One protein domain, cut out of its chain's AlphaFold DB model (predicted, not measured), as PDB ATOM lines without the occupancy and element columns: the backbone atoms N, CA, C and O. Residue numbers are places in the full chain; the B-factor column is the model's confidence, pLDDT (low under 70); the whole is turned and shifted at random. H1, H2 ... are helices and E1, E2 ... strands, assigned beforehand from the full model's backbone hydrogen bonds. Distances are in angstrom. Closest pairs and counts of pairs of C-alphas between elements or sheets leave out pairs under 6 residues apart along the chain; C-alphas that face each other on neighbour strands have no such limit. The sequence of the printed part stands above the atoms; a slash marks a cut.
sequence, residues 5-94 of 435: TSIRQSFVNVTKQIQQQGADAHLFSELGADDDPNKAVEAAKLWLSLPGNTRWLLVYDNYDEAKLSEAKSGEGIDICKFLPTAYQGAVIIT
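This is residues 5 to 94 of the 435 residues of an uncharacterized protein of Beauveria bassiana (UniProt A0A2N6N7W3). A short ribbon of two parallel strands, E1 and E2, lies to one side of a small clump of three crossed helices, H1, H2 and H3, and the long link between the strands loops out to Lys 72 at one end of the longest axis. The printed part has 90 residues, with the named elements in the order H1 H2 H3 E1 E2; under half of the residues are in them, and the class is mostly helix. The whole is compact, with a radius of gyration of the C-alphas of 13.8 A, yet elongated, spanning 44 by 27 by 19 A.

E1, residues 57 to 60, is 10.0 A long; E2, residues 90 to 93, is 10.1 A long and ends with C-alpha 93 at (-83.165, 36.284, -5.438). H1, residues 5 to 20, is the longest helix at 23.3 A and begins with C-alpha 5 at (-83.707, 25.756, 9.003). H3, residues 37 to 48, is 16.3 A long, and H2, residues 25 to 30, is 8.7 A long.

E1 and E2 are parallel at 15 degrees, with N 58 and O 90 within hydrogen-bond range at 2.9 A. E2 is apart from the three helices; E1 is apart from H1 and H2. Helix packing is mostly crossed, with no touching pair at a shallow tilt. H1, with residues 8 to 15 alone, touches H3 at a steep tilt of 49 degrees, the same way; their closest C-alphas, of Arg 8 and Pro 37, are 5.1 A apart. H2 and H3 form a helical hairpin and touch, the closest C-alphas being those of Phe 28 and Ala 43, 6.0 A apart. H1 and H2, also a helical hairpin, only just touch, with 3 pairs of C-alphas within 8 A, the closest those of Gln 19 and Ala 25 at 5.9 A; H1 does so with residues 15 to 19 alone. Every O i to N i+4 pair is within hydrogen-bond range in H2 and H3, and 11 of 12 in H1.

The C-alphas farthest apart, of Gly 22 and Lys 72, are 45.2 A apart. The printed part has no cut. The link from E1 to E2, residues 61 to 89, is long. Mean pLDDT of the printed part is 81.7; residues 23 to 26 and 66 to 75 are under 70.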
ATOM      1  N   THR A   5     -83.917  25.315   7.614       86.25
ATOM      2  CA  THR A   5     -83.707  25.756   9.003       86.25
ATOM      3  C   THR A   5     -82.996  27.107   9.064       86.25
ATOM      4  O   THR A   5     -83.412  28.006   9.792       86.25
ATOM      5  N   SER A   6     -81.965  27.292   8.245       86.56
ATOM      6  CA  SER A   6     -81.181  28.519   8.135       86.56
ATOM      7  C   SER A   6     -82.018  29.678   7.596       86.56
ATOM      8  O   SER A   6     -81.842  30.822   8.020       86.56
ATOM      9  N   ILE A   7     -82.956  29.397   6.684       88.38
ATOM     10  CA  ILE A   7     -83.914  30.398   6.192       88.38
ATOM     11  C   ILE A   7     -84.839  30.815   7.328       88.38
ATOM     12  O   ILE A   7     -84.930  32.002   7.628       88.38
ATOM     13  N   ARG A   8     -85.466  29.850   8.011       90.69
ATOM     14  CA  ARG A   8     -86.349  30.117   9.159       90.69
ATOM     15  C   ARG A   8     -85.629  30.935  10.235       90.69
ATOM     16  O   ARG A   8     -86.170  31.917  10.732       90.69
ATOM     17  N   GLN A   9     -84.369  30.611  10.521       89.19
ATOM     18  CA  GLN A   9     -83.549  31.374  11.460       89.19
ATOM     19  C   GLN A   9     -83.243  32.797  10.969       89.19
ATOM     20  O   GLN A   9     -83.200  33.729  11.771       89.19
ATOM     21  N   SER A  10     -83.056  32.992   9.662       90.75
ATOM     22  CA  SER A  10     -82.878  34.326   9.072       90.75
ATOM     23  C   SER A  10     -84.142  35.172   9.219       90.75
ATOM     24  O   SER A  10     -84.050  36.365   9.501       90.75
ATOM     25  N   PHE A  11     -85.323  34.557   9.127       91.75
ATOM     26  CA  PHE A  11     -86.596  35.234   9.358       91.75
ATOM     27  C   PHE A  11     -86.761  35.742  10.797       91.75
ATOM     28  O   PHE A  11     -87.324  36.814  10.979       91.75
ATOM     29  N   VAL A  12     -86.180  35.078  11.802       90.56
ATOM     30  CA  VAL A  12     -86.110  35.613  13.181       90.56
ATOM     31  C   VAL A  12     -85.313  36.925  13.241       90.56
ATOM     32  O   VAL A  12     -85.613  37.818  14.029       90.56
ATOM     33  N   ASN A  13     -84.284  37.081  12.405       90.12
ATOM     34  CA  ASN A  13     -83.550  38.346  12.327       90.12
ATOM     35  C   ASN A  13     -84.361  39.414  11.583       90.12
ATOM     36  O   ASN A  13     -84.341  40.578  11.978       90.12
ATOM     37  N   VAL A  14     -85.106  39.016  10.545       90.19
ATOM     38  CA  VAL A  14     -86.014  39.905   9.806       90.19
ATOM     39  C   VAL A  14     -87.105  40.455  10.726       90.19
ATOM     40  O   VAL A  14     -87.325  41.663  10.731       90.19
ATOM     41  N   THR A  15     -87.748  39.622  11.550       89.81
ATOM     42  CA  THR A  15     -88.776  40.087  12.499       89.81
ATOM     43  C   THR A  15     -88.208  41.084  13.506       89.81
ATOM     44  O   THR A  15     -88.792  42.152  13.696       89.81
ATOM     45  N   LYS A  16     -87.020  40.814  14.066       87.56
ATOM     46  CA  LYS A  16     -86.313  41.755  14.953       87.56
ATOM     47  C   LYS A  16     -86.007  43.084  14.267       87.56
ATOM     48  O   LYS A  16     -86.189  44.144  14.863       87.56
ATOM     49  N   GLN A  17     -85.559  43.045  13.014       88.38
ATOM     50  CA  GLN A  17     -85.280  44.254  12.240       88.38
ATOM     51  C   GLN A  17     -86.556  45.066  11.978       88.38
ATOM     52  O   GLN A  17     -86.531  46.290  12.088       88.38
ATOM     53  N   ILE A  18     -87.673  44.399  11.675       88.50
ATOM     54  CA  ILE A  18     -88.973  45.045  11.478       88.50
ATOM     55  C   ILE A  18     -89.440  45.733  12.773       88.50
ATOM     56  O   ILE A  18     -89.808  46.909  12.743       88.50
ATOM     57  N   GLN A  19     -89.365  45.044  13.917       84.56
ATOM     58  CA  GLN A  19     -89.720  45.609  15.227       84.56
ATOM     59  C   GLN A  19     -88.881  46.855  15.562       84.56
ATOM     60  O   GLN A  19     -89.416  47.858  16.033       84.56
ATOM     61  N   GLN A  20     -87.576  46.835  15.270       84.12
ATOM     62  CA  GLN A  20     -86.680  47.980  15.501       84.12
ATOM     63  C   GLN A  20     -87.040  49.218  14.669       84.12
ATOM     64  O   GLN A  20     -86.717  50.335  15.069       84.12
ATOM     65  N   GLN A  21     -87.714  49.047  13.530       81.12
ATOM     66  CA  GLN A  21     -88.145  50.147  12.662       81.12
ATOM     67  C   GLN A  21     -89.503  50.749  13.066       81.12
ATOM     68  O   GLN A  21     -90.036  51.590  12.345       81.12
ATOM     69  N   GLY A  22     -90.053  50.361  14.223       70.69
ATOM     70  CA  GLY A  22     -91.305  50.913  14.750       70.69
ATOM     71  C   GLY A  22     -92.562  50.293  14.141       70.69
ATOM     72  O   GLY A  22     -93.638  50.882  14.228       70.69
ATOM     73  N   ALA A  23     -92.439  49.117  13.520       68.25
ATOM     74  CA  ALA A  23     -93.589  48.306  13.149       68.25
ATOM     75  C   ALA A  23     -94.345  47.815  14.392       68.25
ATOM     76  O   ALA A  23     -93.753  47.642  15.456       68.25
ATOM     77  N   ASP A  24     -95.646  47.565  14.234       67.19
ATOM     78  CA  ASP A  24     -96.545  47.181  15.320       67.19
ATOM     79  C   ASP A  24     -96.054  45.910  16.040       67.19
ATOM     80  O   ASP A  24     -96.187  44.786  15.543       67.19
ATOM     81  N   ALA A  25     -95.434  46.096  17.209       65.44
ATOM     82  CA  ALA A  25     -94.847  45.024  18.009       65.44
ATOM     83  C   ALA A  25     -95.898  43.985  18.441       65.44
ATOM     84  O   ALA A  25     -95.550  42.836  18.725       65.44
ATOM     85  N   HIS A  26     -97.180  44.372  18.431       68.19
ATOM     86  CA  HIS A  26     -98.305  43.510  18.767       68.19
ATOM     87  C   HIS A  26     -98.405  42.298  17.830       68.19
ATOM     88  O   HIS A  26     -98.524  41.173  18.310       68.19
ATOM     89  N   LEU A  27     -98.234  42.498  16.514       74.88
ATOM     90  CA  LEU A  27     -98.304  41.427  15.509       74.88
ATOM     91  C   LEU A  27     -97.286  40.308  15.787       74.88
ATOM     92  O   LEU A  27     -97.588  39.123  15.657       74.88
ATOM     93  N   PHE A  28     -96.067  40.684  16.171       75.25
ATOM     94  CA  PHE A  28     -94.970  39.739  16.386       75.25
ATOM     95  C   PHE A  28     -95.060  39.034  17.744       75.25
ATOM     96  O   PHE A  28     -94.750  37.844  17.830       75.25
ATOM     97  N   SER A  29     -95.526  39.741  18.779       71.44
ATOM     98  CA  SER A  29     -95.737  39.170  20.111       71.44
ATOM     99  C   SER A  29     -96.928  38.207  20.144       71.44
ATOM    100  O   SER A  29     -96.822  37.153  20.764       71.44
ATOM    101  N   GLU A  30     -98.042  38.522  19.469       73.94
ATOM    102  CA  GLU A  30     -99.216  37.635  19.391       73.94
ATOM    103  C   GLU A  30     -98.904  36.326  18.668       73.94
ATOM    104  O   GLU A  30     -99.362  35.255  19.068       73.94
ATOM    105  N   LEU A  31     -98.092  36.402  17.614       75.31
ATOM    106  CA  LEU A  31     -97.679  35.231  16.849       75.31
ATOM    107  C   LEU A  31     -96.528  34.468  17.512       75.31
ATOM    108  O   LEU A  31     -96.172  33.407  17.018       75.31
ATOM    109  N   GLY A  32     -95.944  34.942  18.618       74.81
ATOM    110  CA  GLY A  32     -94.814  34.276  19.276       74.81
ATOM    111  C   GLY A  32     -93.592  34.133  18.361       74.81
ATOM    112  O   GLY A  32     -92.921  33.102  18.374       74.81
ATOM    113  N   ALA A  33     -93.337  35.145  17.524       75.31
ATOM    114  CA  ALA A  33     -92.256  35.140  16.540       75.31
ATOM    115  C   ALA A  33     -90.849  35.134  17.169       75.31
ATOM    116  O   ALA A  33     -89.884  34.773  16.496       75.31
ATOM    117  N   ASP A  34     -90.731  35.519  18.442       71.44
ATOM    118  CA  ASP A  34     -89.459  35.560  19.169       71.44
ATOM    119  C   ASP A  34     -88.991  34.171  19.646       71.44
ATOM    120  O   ASP A  34     -87.786  33.962  19.804       71.44
ATOM    121  N   ASP A  35     -89.916  33.214  19.792       75.12
ATOM    122  CA  ASP A  35     -89.652  31.887  20.368       75.12
ATOM    123  C   ASP A  35     -89.634  30.749  19.328       75.12
ATOM    124  O   ASP A  35     -89.071  29.684  19.588       75.12
ATOM    125  N   ASP A  36     -90.240  30.944  18.147       86.00
ATOM    126  CA  ASP A  36     -90.388  29.902  17.120       86.00
ATOM    127  C   ASP A  36     -90.038  30.417  15.705       86.00
ATOM    128  O   ASP A  36     -90.776  31.234  15.140       86.00
ATOM    129  N   PRO A  37     -88.968  29.895  15.068       87.69
ATOM    130  CA  PRO A  37     -88.584  30.255  13.703       87.69
ATOM    131  C   PRO A  37     -89.684  30.047  12.650       87.69
ATOM    132  O   PRO A  37     -89.725  30.770  11.657       87.69
ATOM    133  N   ASN A  38     -90.593  29.084  12.838       88.06
ATOM    134  CA  ASN A  38     -91.718  28.887  11.919       88.06
ATOM    135  C   ASN A  38     -92.726  30.028  12.021       88.06
ATOM    136  O   ASN A  38     -93.217  30.517  11.006       88.06
ATOM    137  N   LYS A  39     -93.004  30.478  13.245       89.62
ATOM    138  CA  LYS A  39     -93.907  31.604  13.474       89.62
ATOM    139  C   LYS A  39     -93.269  32.923  13.057       89.62
ATOM    140  O   LYS A  39     -93.975  33.788  12.554       89.62
ATOM    141  N   ALA A  40     -91.945  33.050  13.164       90.38
ATOM    142  CA  ALA A  40     -91.213  34.194  12.628       90.38
ATOM    143  C   ALA A  40     -91.387  34.340  11.107       90.38
ATOM    144  O   ALA A  40     -91.609  35.449  10.620       90.38
ATOM    145  N   VAL A  41     -91.348  33.227  10.360       91.81
ATOM    146  CA  VAL A  41     -91.623  33.227   8.912       91.81
ATOM    147  C   VAL A  41     -93.027  33.751   8.623       91.81
ATOM    148  O   VAL A  41     -93.182  34.673   7.822       91.81
ATOM    149  N   GLU A  42     -94.046  33.210   9.292       90.81
ATOM    150  CA  GLU A  42     -95.433  33.629   9.069       90.81
ATOM    151  C   GLU A  42     -95.683  35.081   9.502       90.81
ATOM    152  O   GLU A  42     -96.290  35.845   8.754       90.81
ATOM    153  N   ALA A  43     -95.146  35.513  10.646       90.62
ATOM    154  CA  ALA A  43     -95.274  36.888  11.127       90.62
ATOM    155  C   ALA A  43     -94.625  37.899  10.174       90.62
ATOM    156  O   ALA A  43     -95.228  38.920   9.841       90.62
ATOM    157  N   ALA A  44     -93.421  37.604   9.679       91.69
ATOM    158  CA  ALA A  44     -92.768  38.447   8.687       91.69
ATOM    159  C   ALA A  44     -93.559  38.484   7.374       91.69
ATOM    160  O   ALA A  44     -93.783  39.566   6.837       91.69
ATOM    161  N   LYS A  45     -94.029  37.335   6.865       92.31
ATOM    162  CA  LYS A  45     -94.850  37.272   5.642       92.31
ATOM    163  C   LYS A  45     -96.134  38.085   5.782       92.31
ATOM    164  O   LYS A  45     -96.485  38.808   4.850       92.31
ATOM    165  N   LEU A  46     -96.804  38.002   6.931       90.75
ATOM    166  CA  LEU A  46     -97.991  38.799   7.242       90.75
ATOM    167  C   LEU A  46     -97.668  40.291   7.263       90.75
ATOM    168  O   LEU A  46     -98.350  41.061   6.594       90.75
ATOM    169  N   TRP A  47     -96.597  40.692   7.951       90.81
ATOM    170  CA  TRP A  47     -96.169  42.089   7.994       90.81
ATOM    171  C   TRP A  47     -95.852  42.640   6.598       90.81
ATOM    172  O   TRP A  47     -96.357  43.694   6.209       90.81
ATOM    173  N   LEU A  48     -95.075  41.892   5.808       92.00
ATOM    174  CA  LEU A  48     -94.738  42.223   4.419       92.00
ATOM    175  C   LEU A  48     -95.986  42.305   3.528       92.00
ATOM    176  O   LEU A  48     -95.961  43.002   2.515       92.00
ATOM    177  N   SER A  49     -97.078  41.639   3.913       92.38
ATOM    178  CA  SER A  49     -98.350  41.580   3.182       92.38
ATOM    179  C   SER A  49     -99.430  42.539   3.713       92.38
ATOM    180  O   SER A  49    -100.552  42.522   3.208       92.38
ATOM    181  N   LEU A  50     -99.119  43.397   4.696       90.12
ATOM    182  CA  LEU A  50    -100.068  44.385   5.226       90.12
ATOM    183  C   LEU A  50    -100.525  45.374   4.140       90.12
ATOM    184  O   LEU A  50     -99.680  45.876   3.398       90.12
ATOM    185  N   PRO A  51    -101.821  45.726   4.051       89.88
ATOM    186  CA  PRO A  51    -102.314  46.638   3.022       89.88
ATOM    187  C   PRO A  51    -101.529  47.957   2.966       89.88
ATOM    188  O   PRO A  51    -101.399  48.659   3.965       89.88
ATOM    189  N   GLY A  52    -100.999  48.297   1.786       88.56
ATOM    190  CA  GLY A  52    -100.224  49.525   1.567       88.56
ATOM    191  C   GLY A  52     -98.741  49.435   1.949       88.56
ATOM    192  O   GLY A  52     -97.988  50.371   1.662       88.56
ATOM    193  N   ASN A  53     -98.282  48.316   2.522       90.06
ATOM    194  CA  ASN A  53     -96.877  48.094   2.864       90.06
ATOM    195  C   ASN A  53     -96.047  47.726   1.620       90.06
ATOM    196  O   ASN A  53     -95.755  46.565   1.350       90.06
ATOM    197  N   THR A  54     -95.683  48.738   0.833       91.50
ATOM    198  CA  THR A  54     -95.039  48.578  -0.487       91.50
ATOM    199  C   THR A  54     -93.550  48.932  -0.505       91.50
ATOM    200  O   THR A  54     -92.882  48.741  -1.518       91.50
ATOM    201  N   ARG A  55     -93.011  49.490   0.585       91.00
ATOM    202  CA  ARG A  55     -91.683  50.130   0.629       91.00
ATOM    203  C   ARG A  55     -90.636  49.262   1.322       91.00
ATOM    204  O   ARG A  55     -89.856  49.756   2.130       91.00
ATOM    205  N   TRP A  56     -90.606  47.980   0.987       91.81
ATOM    206  CA  TRP A  56     -89.618  47.036   1.497       91.81
ATOM    207  C   TRP A  56     -88.925  46.290   0.356       91.81
ATOM    208  O   TRP A  56     -89.464  46.146  -0.742       91.81
ATOM    209  N   LEU A  57     -87.713  45.820   0.647       93.69
ATOM    210  CA  LEU A  57     -86.921  44.956  -0.215       93.69
ATOM    211  C   LEU A  57     -86.517  43.722   0.591       93.69
ATOM    212  O   LEU A  57     -85.903  43.856   1.648       93.69
ATOM    213  N   LEU A  58     -86.838  42.539   0.079       92.62
ATOM    214  CA  LEU A  58     -86.406  41.265   0.639       92.62
ATOM    215  C   LEU A  58     -85.384  40.623  -0.299       92.62
ATOM    216  O   LEU A  58     -85.660  40.440  -1.483       92.62
ATOM    217  N   VAL A  59     -84.205  40.288   0.223       93.31
ATOM    218  CA  VAL A  59     -83.126  39.678  -0.564       93.31
ATOM    219  C   VAL A  59     -82.888  38.251  -0.089       93.31
ATOM    220  O   VAL A  59     -82.509  38.028   1.060       93.31
ATOM    221  N   TYR A  60     -83.078  37.293  -0.989       90.56
ATOM    222  CA  TYR A  60     -82.683  35.903  -0.807       90.56
ATOM    223  C   TYR A  60     -81.345  35.677  -1.489       90.56
ATOM    224  O   TYR A  60     -81.272  35.599  -2.714       90.56
ATOM    225  N   ASP A  61     -80.288  35.588  -0.690       89.19
ATOM    226  CA  ASP A  61     -78.937  35.431  -1.212       89.19
ATOM    227  C   ASP A  61     -78.481  33.960  -1.254       89.19
ATOM    228  O   ASP A  61     -78.620  33.210  -0.273       89.19
ATOM    229  N   ASN A  62     -77.877  33.558  -2.376       82.88
ATOM    230  CA  ASN A  62     -77.339  32.220  -2.639       82.88
ATOM    231  C   ASN A  62     -78.399  31.105  -2.518       82.88
ATOM    232  O   ASN A  62     -78.255  30.180  -1.707       82.88
ATOM    233  N   TYR A  63     -79.499  31.209  -3.264       84.56
ATOM    234  CA  TYR A  63     -80.533  30.174  -3.357       84.56
ATOM    235  C   TYR A  63     -80.138  29.107  -4.392       84.56
ATOM    236  O   TYR A  63     -80.608  29.110  -5.525       84.56
ATOM    237  N   ASP A  64     -79.232  28.208  -4.003       75.88
ATOM    238  CA  ASP A  64     -78.637  27.207  -4.908       75.88
ATOM    239  C   ASP A  64     -79.117  25.772  -4.661       75.88
ATOM    240  O   ASP A  64     -78.785  24.870  -5.419       75.88
ATOM    241  N   GLU A  65     -79.895  25.547  -3.603       70.56
ATOM    242  CA  GLU A  65     -80.531  24.258  -3.299       70.56
ATOM    243  C   GLU A  65     -82.014  24.320  -3.663       70.56
ATOM    244  O   GLU A  65     -82.898  24.105  -2.830       70.56
ATOM    245  N   ALA A  66     -82.298  24.716  -4.904       61.50
ATOM    246  CA  ALA A  66     -83.664  24.824  -5.381       61.50
ATOM    247  C   ALA A  66     -84.283  23.433  -5.524       61.50
ATOM    248  O   ALA A  66     -83.668  22.514  -6.065       61.50
ATOM    249  N   LYS A  67     -85.534  23.284  -5.086       62.47
ATOM    250  CA  LYS A  67     -86.323  22.105  -5.436       62.47
ATOM    251  C   LYS A  67     -86.619  22.140  -6.938       62.47
ATOM    252  O   LYS A  67     -87.490  22.886  -7.380       62.47
ATOM    253  N   LEU A  68     -85.871  21.365  -7.718       56.59
ATOM    254  CA  LEU A  68     -86.099  21.221  -9.154       56.59
ATOM    255  C   LEU A  68     -87.405  20.441  -9.368       56.59
ATOM    256  O   LEU A  68     -87.669  19.456  -8.678       56.59
ATOM    257  N   SER A  69     -88.273  20.944 -10.246       44.28
ATOM    258  CA  SER A  69     -89.645  20.455 -10.443       44.28
ATOM    259  C   SER A  69     -89.725  18.935 -10.666       44.28
ATOM    260  O   SER A  69     -89.014  18.411 -11.514       44.28
ATOM    261  N   GLU A  70     -90.617  18.278  -9.905       46.31
ATOM    262  CA  GLU A  70     -91.196  16.909  -9.955       46.31
ATOM    263  C   GLU A  70     -90.329  15.672 -10.304       46.31
ATOM    264  O   GLU A  70     -90.748  14.542 -10.038       46.31
ATOM    265  N   ALA A  71     -89.099  15.815 -10.790       43.44
ATOM    266  CA  ALA A  71     -88.216  14.709 -11.125       43.44
ATOM    267  C   ALA A  71     -87.284  14.344  -9.952       43.44
ATOM    268  O   ALA A  71     -86.163  14.816  -9.827       43.44
ATOM    269  N   LYS A  72     -87.760  13.397  -9.133       44.44
ATOM    270  CA  LYS A  72     -86.963  12.343  -8.463       44.44
ATOM    271  C   LYS A  72     -85.920  12.707  -7.389       44.44
ATOM    272  O   LYS A  72     -85.043  11.891  -7.119       44.44
ATOM    273  N   SER A  73     -86.109  13.779  -6.633       44.94
ATOM    274  CA  SER A  73     -85.737  13.783  -5.208       44.94
ATOM    275  C   SER A  73     -86.520  14.867  -4.472       44.94
ATOM    276  O   SER A  73     -86.598  16.014  -4.894       44.94
ATOM    277  N   GLY A  74     -87.147  14.522  -3.346       51.44
ATOM    278  CA  GLY A  74     -87.820  15.494  -2.473       51.44
ATOM    279  C   GLY A  74     -86.856  16.428  -1.728       51.44
ATOM    280  O   GLY A  74     -87.277  17.087  -0.782       51.44
ATOM    281  N   GLU A  75     -85.584  16.456  -2.123       59.78
ATOM    282  CA  GLU A  75     -84.490  17.151  -1.457       59.78
ATOM    283  C   GLU A  75     -84.220  18.462  -2.196       59.78
ATOM    284  O   GLU A  75     -83.626  18.491  -3.269       59.78
ATOM    285  N   GLY A  76     -84.736  19.550  -1.641       71.25
ATOM    286  CA  GLY A  76     -84.565  20.894  -2.170       71.25
ATOM    287  C   GLY A  76     -85.497  21.860  -1.456       71.25
ATOM    288  O   GLY A  76     -86.590  21.493  -1.010       71.25
ATOM    289  N   ILE A  77     -85.060  23.101  -1.327       79.50
ATOM    290  CA  ILE A  77     -85.818  24.158  -0.675       79.50
ATOM    291  C   ILE A  77     -86.845  24.672  -1.680       79.50
ATOM    292  O   ILE A  77     -86.500  25.021  -2.803       79.50
ATOM    293  N   ASP A  78     -88.112  24.736  -1.278       82.25
ATOM    294  CA  ASP A  78     -89.135  25.451  -2.039       82.25
ATOM    295  C   ASP A  78     -89.225  26.889  -1.522       82.25
ATOM    296  O   ASP A  78     -89.847  27.156  -0.487       82.25
ATOM    297  N   ILE A  79     -88.590  27.817  -2.242       84.50
ATOM    298  CA  ILE A  79     -88.583  29.240  -1.881       84.50
ATOM    299  C   ILE A  79     -89.996  29.827  -1.773       84.50
ATOM    300  O   ILE A  79     -90.216  30.755  -0.995       84.50
ATOM    301  N   CYS A  80     -90.982  29.261  -2.477       84.69
ATOM    302  CA  CYS A  80     -92.348  29.777  -2.507       84.69
ATOM    303  C   CYS A  80     -93.008  29.754  -1.127       84.69
ATOM    304  O   CYS A  80     -93.831  30.615  -0.831       84.69
ATOM    305  N   LYS A  81     -92.601  28.825  -0.251       87.88
ATOM    306  CA  LYS A  81     -93.069  28.762   1.143       87.88
ATOM    307  C   LYS A  81     -92.700  30.013   1.952       87.88
ATOM    308  O   LYS A  81     -93.383  30.339   2.926       87.88
ATOM    309  N   PHE A  82     -91.629  30.695   1.551       89.75
ATOM    310  CA  PHE A  82     -91.050  31.841   2.249       89.75
ATOM    311  C   PHE A  82     -91.403  33.182   1.590       89.75
ATOM    312  O   PHE A  82     -91.189  34.234   2.189       89.75
ATOM    313  N   LEU A  83     -91.983  33.176   0.387       90.00
ATOM    314  CA  LEU A  83     -92.428  34.406  -0.264       90.00
ATOM    315  C   LEU A  83     -93.668  34.997   0.438       90.00
ATOM    316  O   LEU A  83     -94.525  34.245   0.917       90.00
ATOM    317  N   PRO A  84     -93.793  36.337   0.505       89.50
ATOM    318  CA  PRO A  84     -95.023  36.998   0.937       89.50
ATOM    319  C   PRO A  84     -96.207  36.623   0.041       89.50
ATOM    320  O   PRO A  84     -96.039  36.336  -1.144       89.50
ATOM    321  N   THR A  85     -97.414  36.641   0.601       84.50
ATOM    322  CA  THR A  85     -98.640  36.296  -0.134       84.50
ATOM    323  C   THR A  85     -99.179  37.458  -0.966       84.50
ATOM    324  O   THR A  85     -99.859  37.220  -1.963       84.50
ATOM    325  N   ALA A  86     -98.885  38.705  -0.588       86.00
ATOM    326  CA  ALA A  86     -99.292  39.887  -1.342       86.00
ATOM    327  C   ALA A  86     -98.246  40.310  -2.389       86.00
ATOM    328  O   ALA A  86     -97.044  40.295  -2.134       86.00
ATOM    329  N   TYR A  87     -98.721  40.781  -3.546       85.81
ATOM    330  CA  TYR A  87     -97.897  41.314  -4.640       85.81
ATOM    331  C   TYR A  87     -97.503  42.781  -4.404       85.81
ATOM    332  O   TYR A  87     -97.867  43.674  -5.166       85.81
ATOM    333  N   GLN A  88     -96.788  43.039  -3.315       89.88
ATOM    334  CA  GLN A  88     -96.269  44.361  -2.965       89.88
ATOM    335  C   GLN A  88     -94.805  44.264  -2.539       89.88
ATOM    336  O   GLN A  88     -94.316  43.172  -2.274       89.88
ATOM    337  N   GLY A  89     -94.105  45.400  -2.494       92.44
ATOM    338  CA  GLY A  89     -92.666  45.423  -2.227       92.44
ATOM    339  C   GLY A  89     -91.831  44.861  -3.377       92.44
ATOM    340  O   GLY A  89     -92.301  44.738  -4.509       92.44
ATOM    341  N   ALA A  90     -90.567  44.556  -3.086       93.12
ATOM    342  CA  ALA A  90     -89.634  43.975  -4.042       93.12
ATOM    343  C   ALA A  90     -88.903  42.775  -3.433       93.12
ATOM    344  O   ALA A  90     -88.461  42.818  -2.285       93.12
ATOM    345  N   VAL A  91     -88.735  41.716  -4.225       92.19
ATOM    346  CA  VAL A  91     -87.942  40.539  -3.856       92.19
ATOM    347  C   VAL A  91     -86.808  40.384  -4.861       92.19
ATOM    348  O   VAL A  91     -87.051  40.373  -6.064       92.19
ATOM    349  N   ILE A  92     -85.577  40.249  -4.370       93.19
ATOM    350  CA  ILE A  92     -84.411  39.883  -5.179       93.19
ATOM    351  C   ILE A  92     -83.945  38.507  -4.727       93.19
ATOM    352  O   ILE A  92     -83.764  38.271  -3.535       93.19
ATOM    353  N   ILE A  93     -83.736  37.606  -5.681       90.00
ATOM    354  CA  ILE A  93     -83.165  36.284  -5.438       90.00
ATOM    355  C   ILE A  93     -81.859  36.210  -6.219       90.00
ATOM    356  O   ILE A  93     -81.858  36.430  -7.429       90.00
ATOM    357  N   THR A  94     -80.756  35.906  -5.542       90.38
ATOM    358  CA  THR A  94     -79.497  35.553  -6.203       90.38
ATOM    359  C   THR A  94     -79.347  34.034  -6.178       90.38
ATOM    360  O   THR A  94     -79.539  33.377  -5.151       90.38
TER     361      THR A  94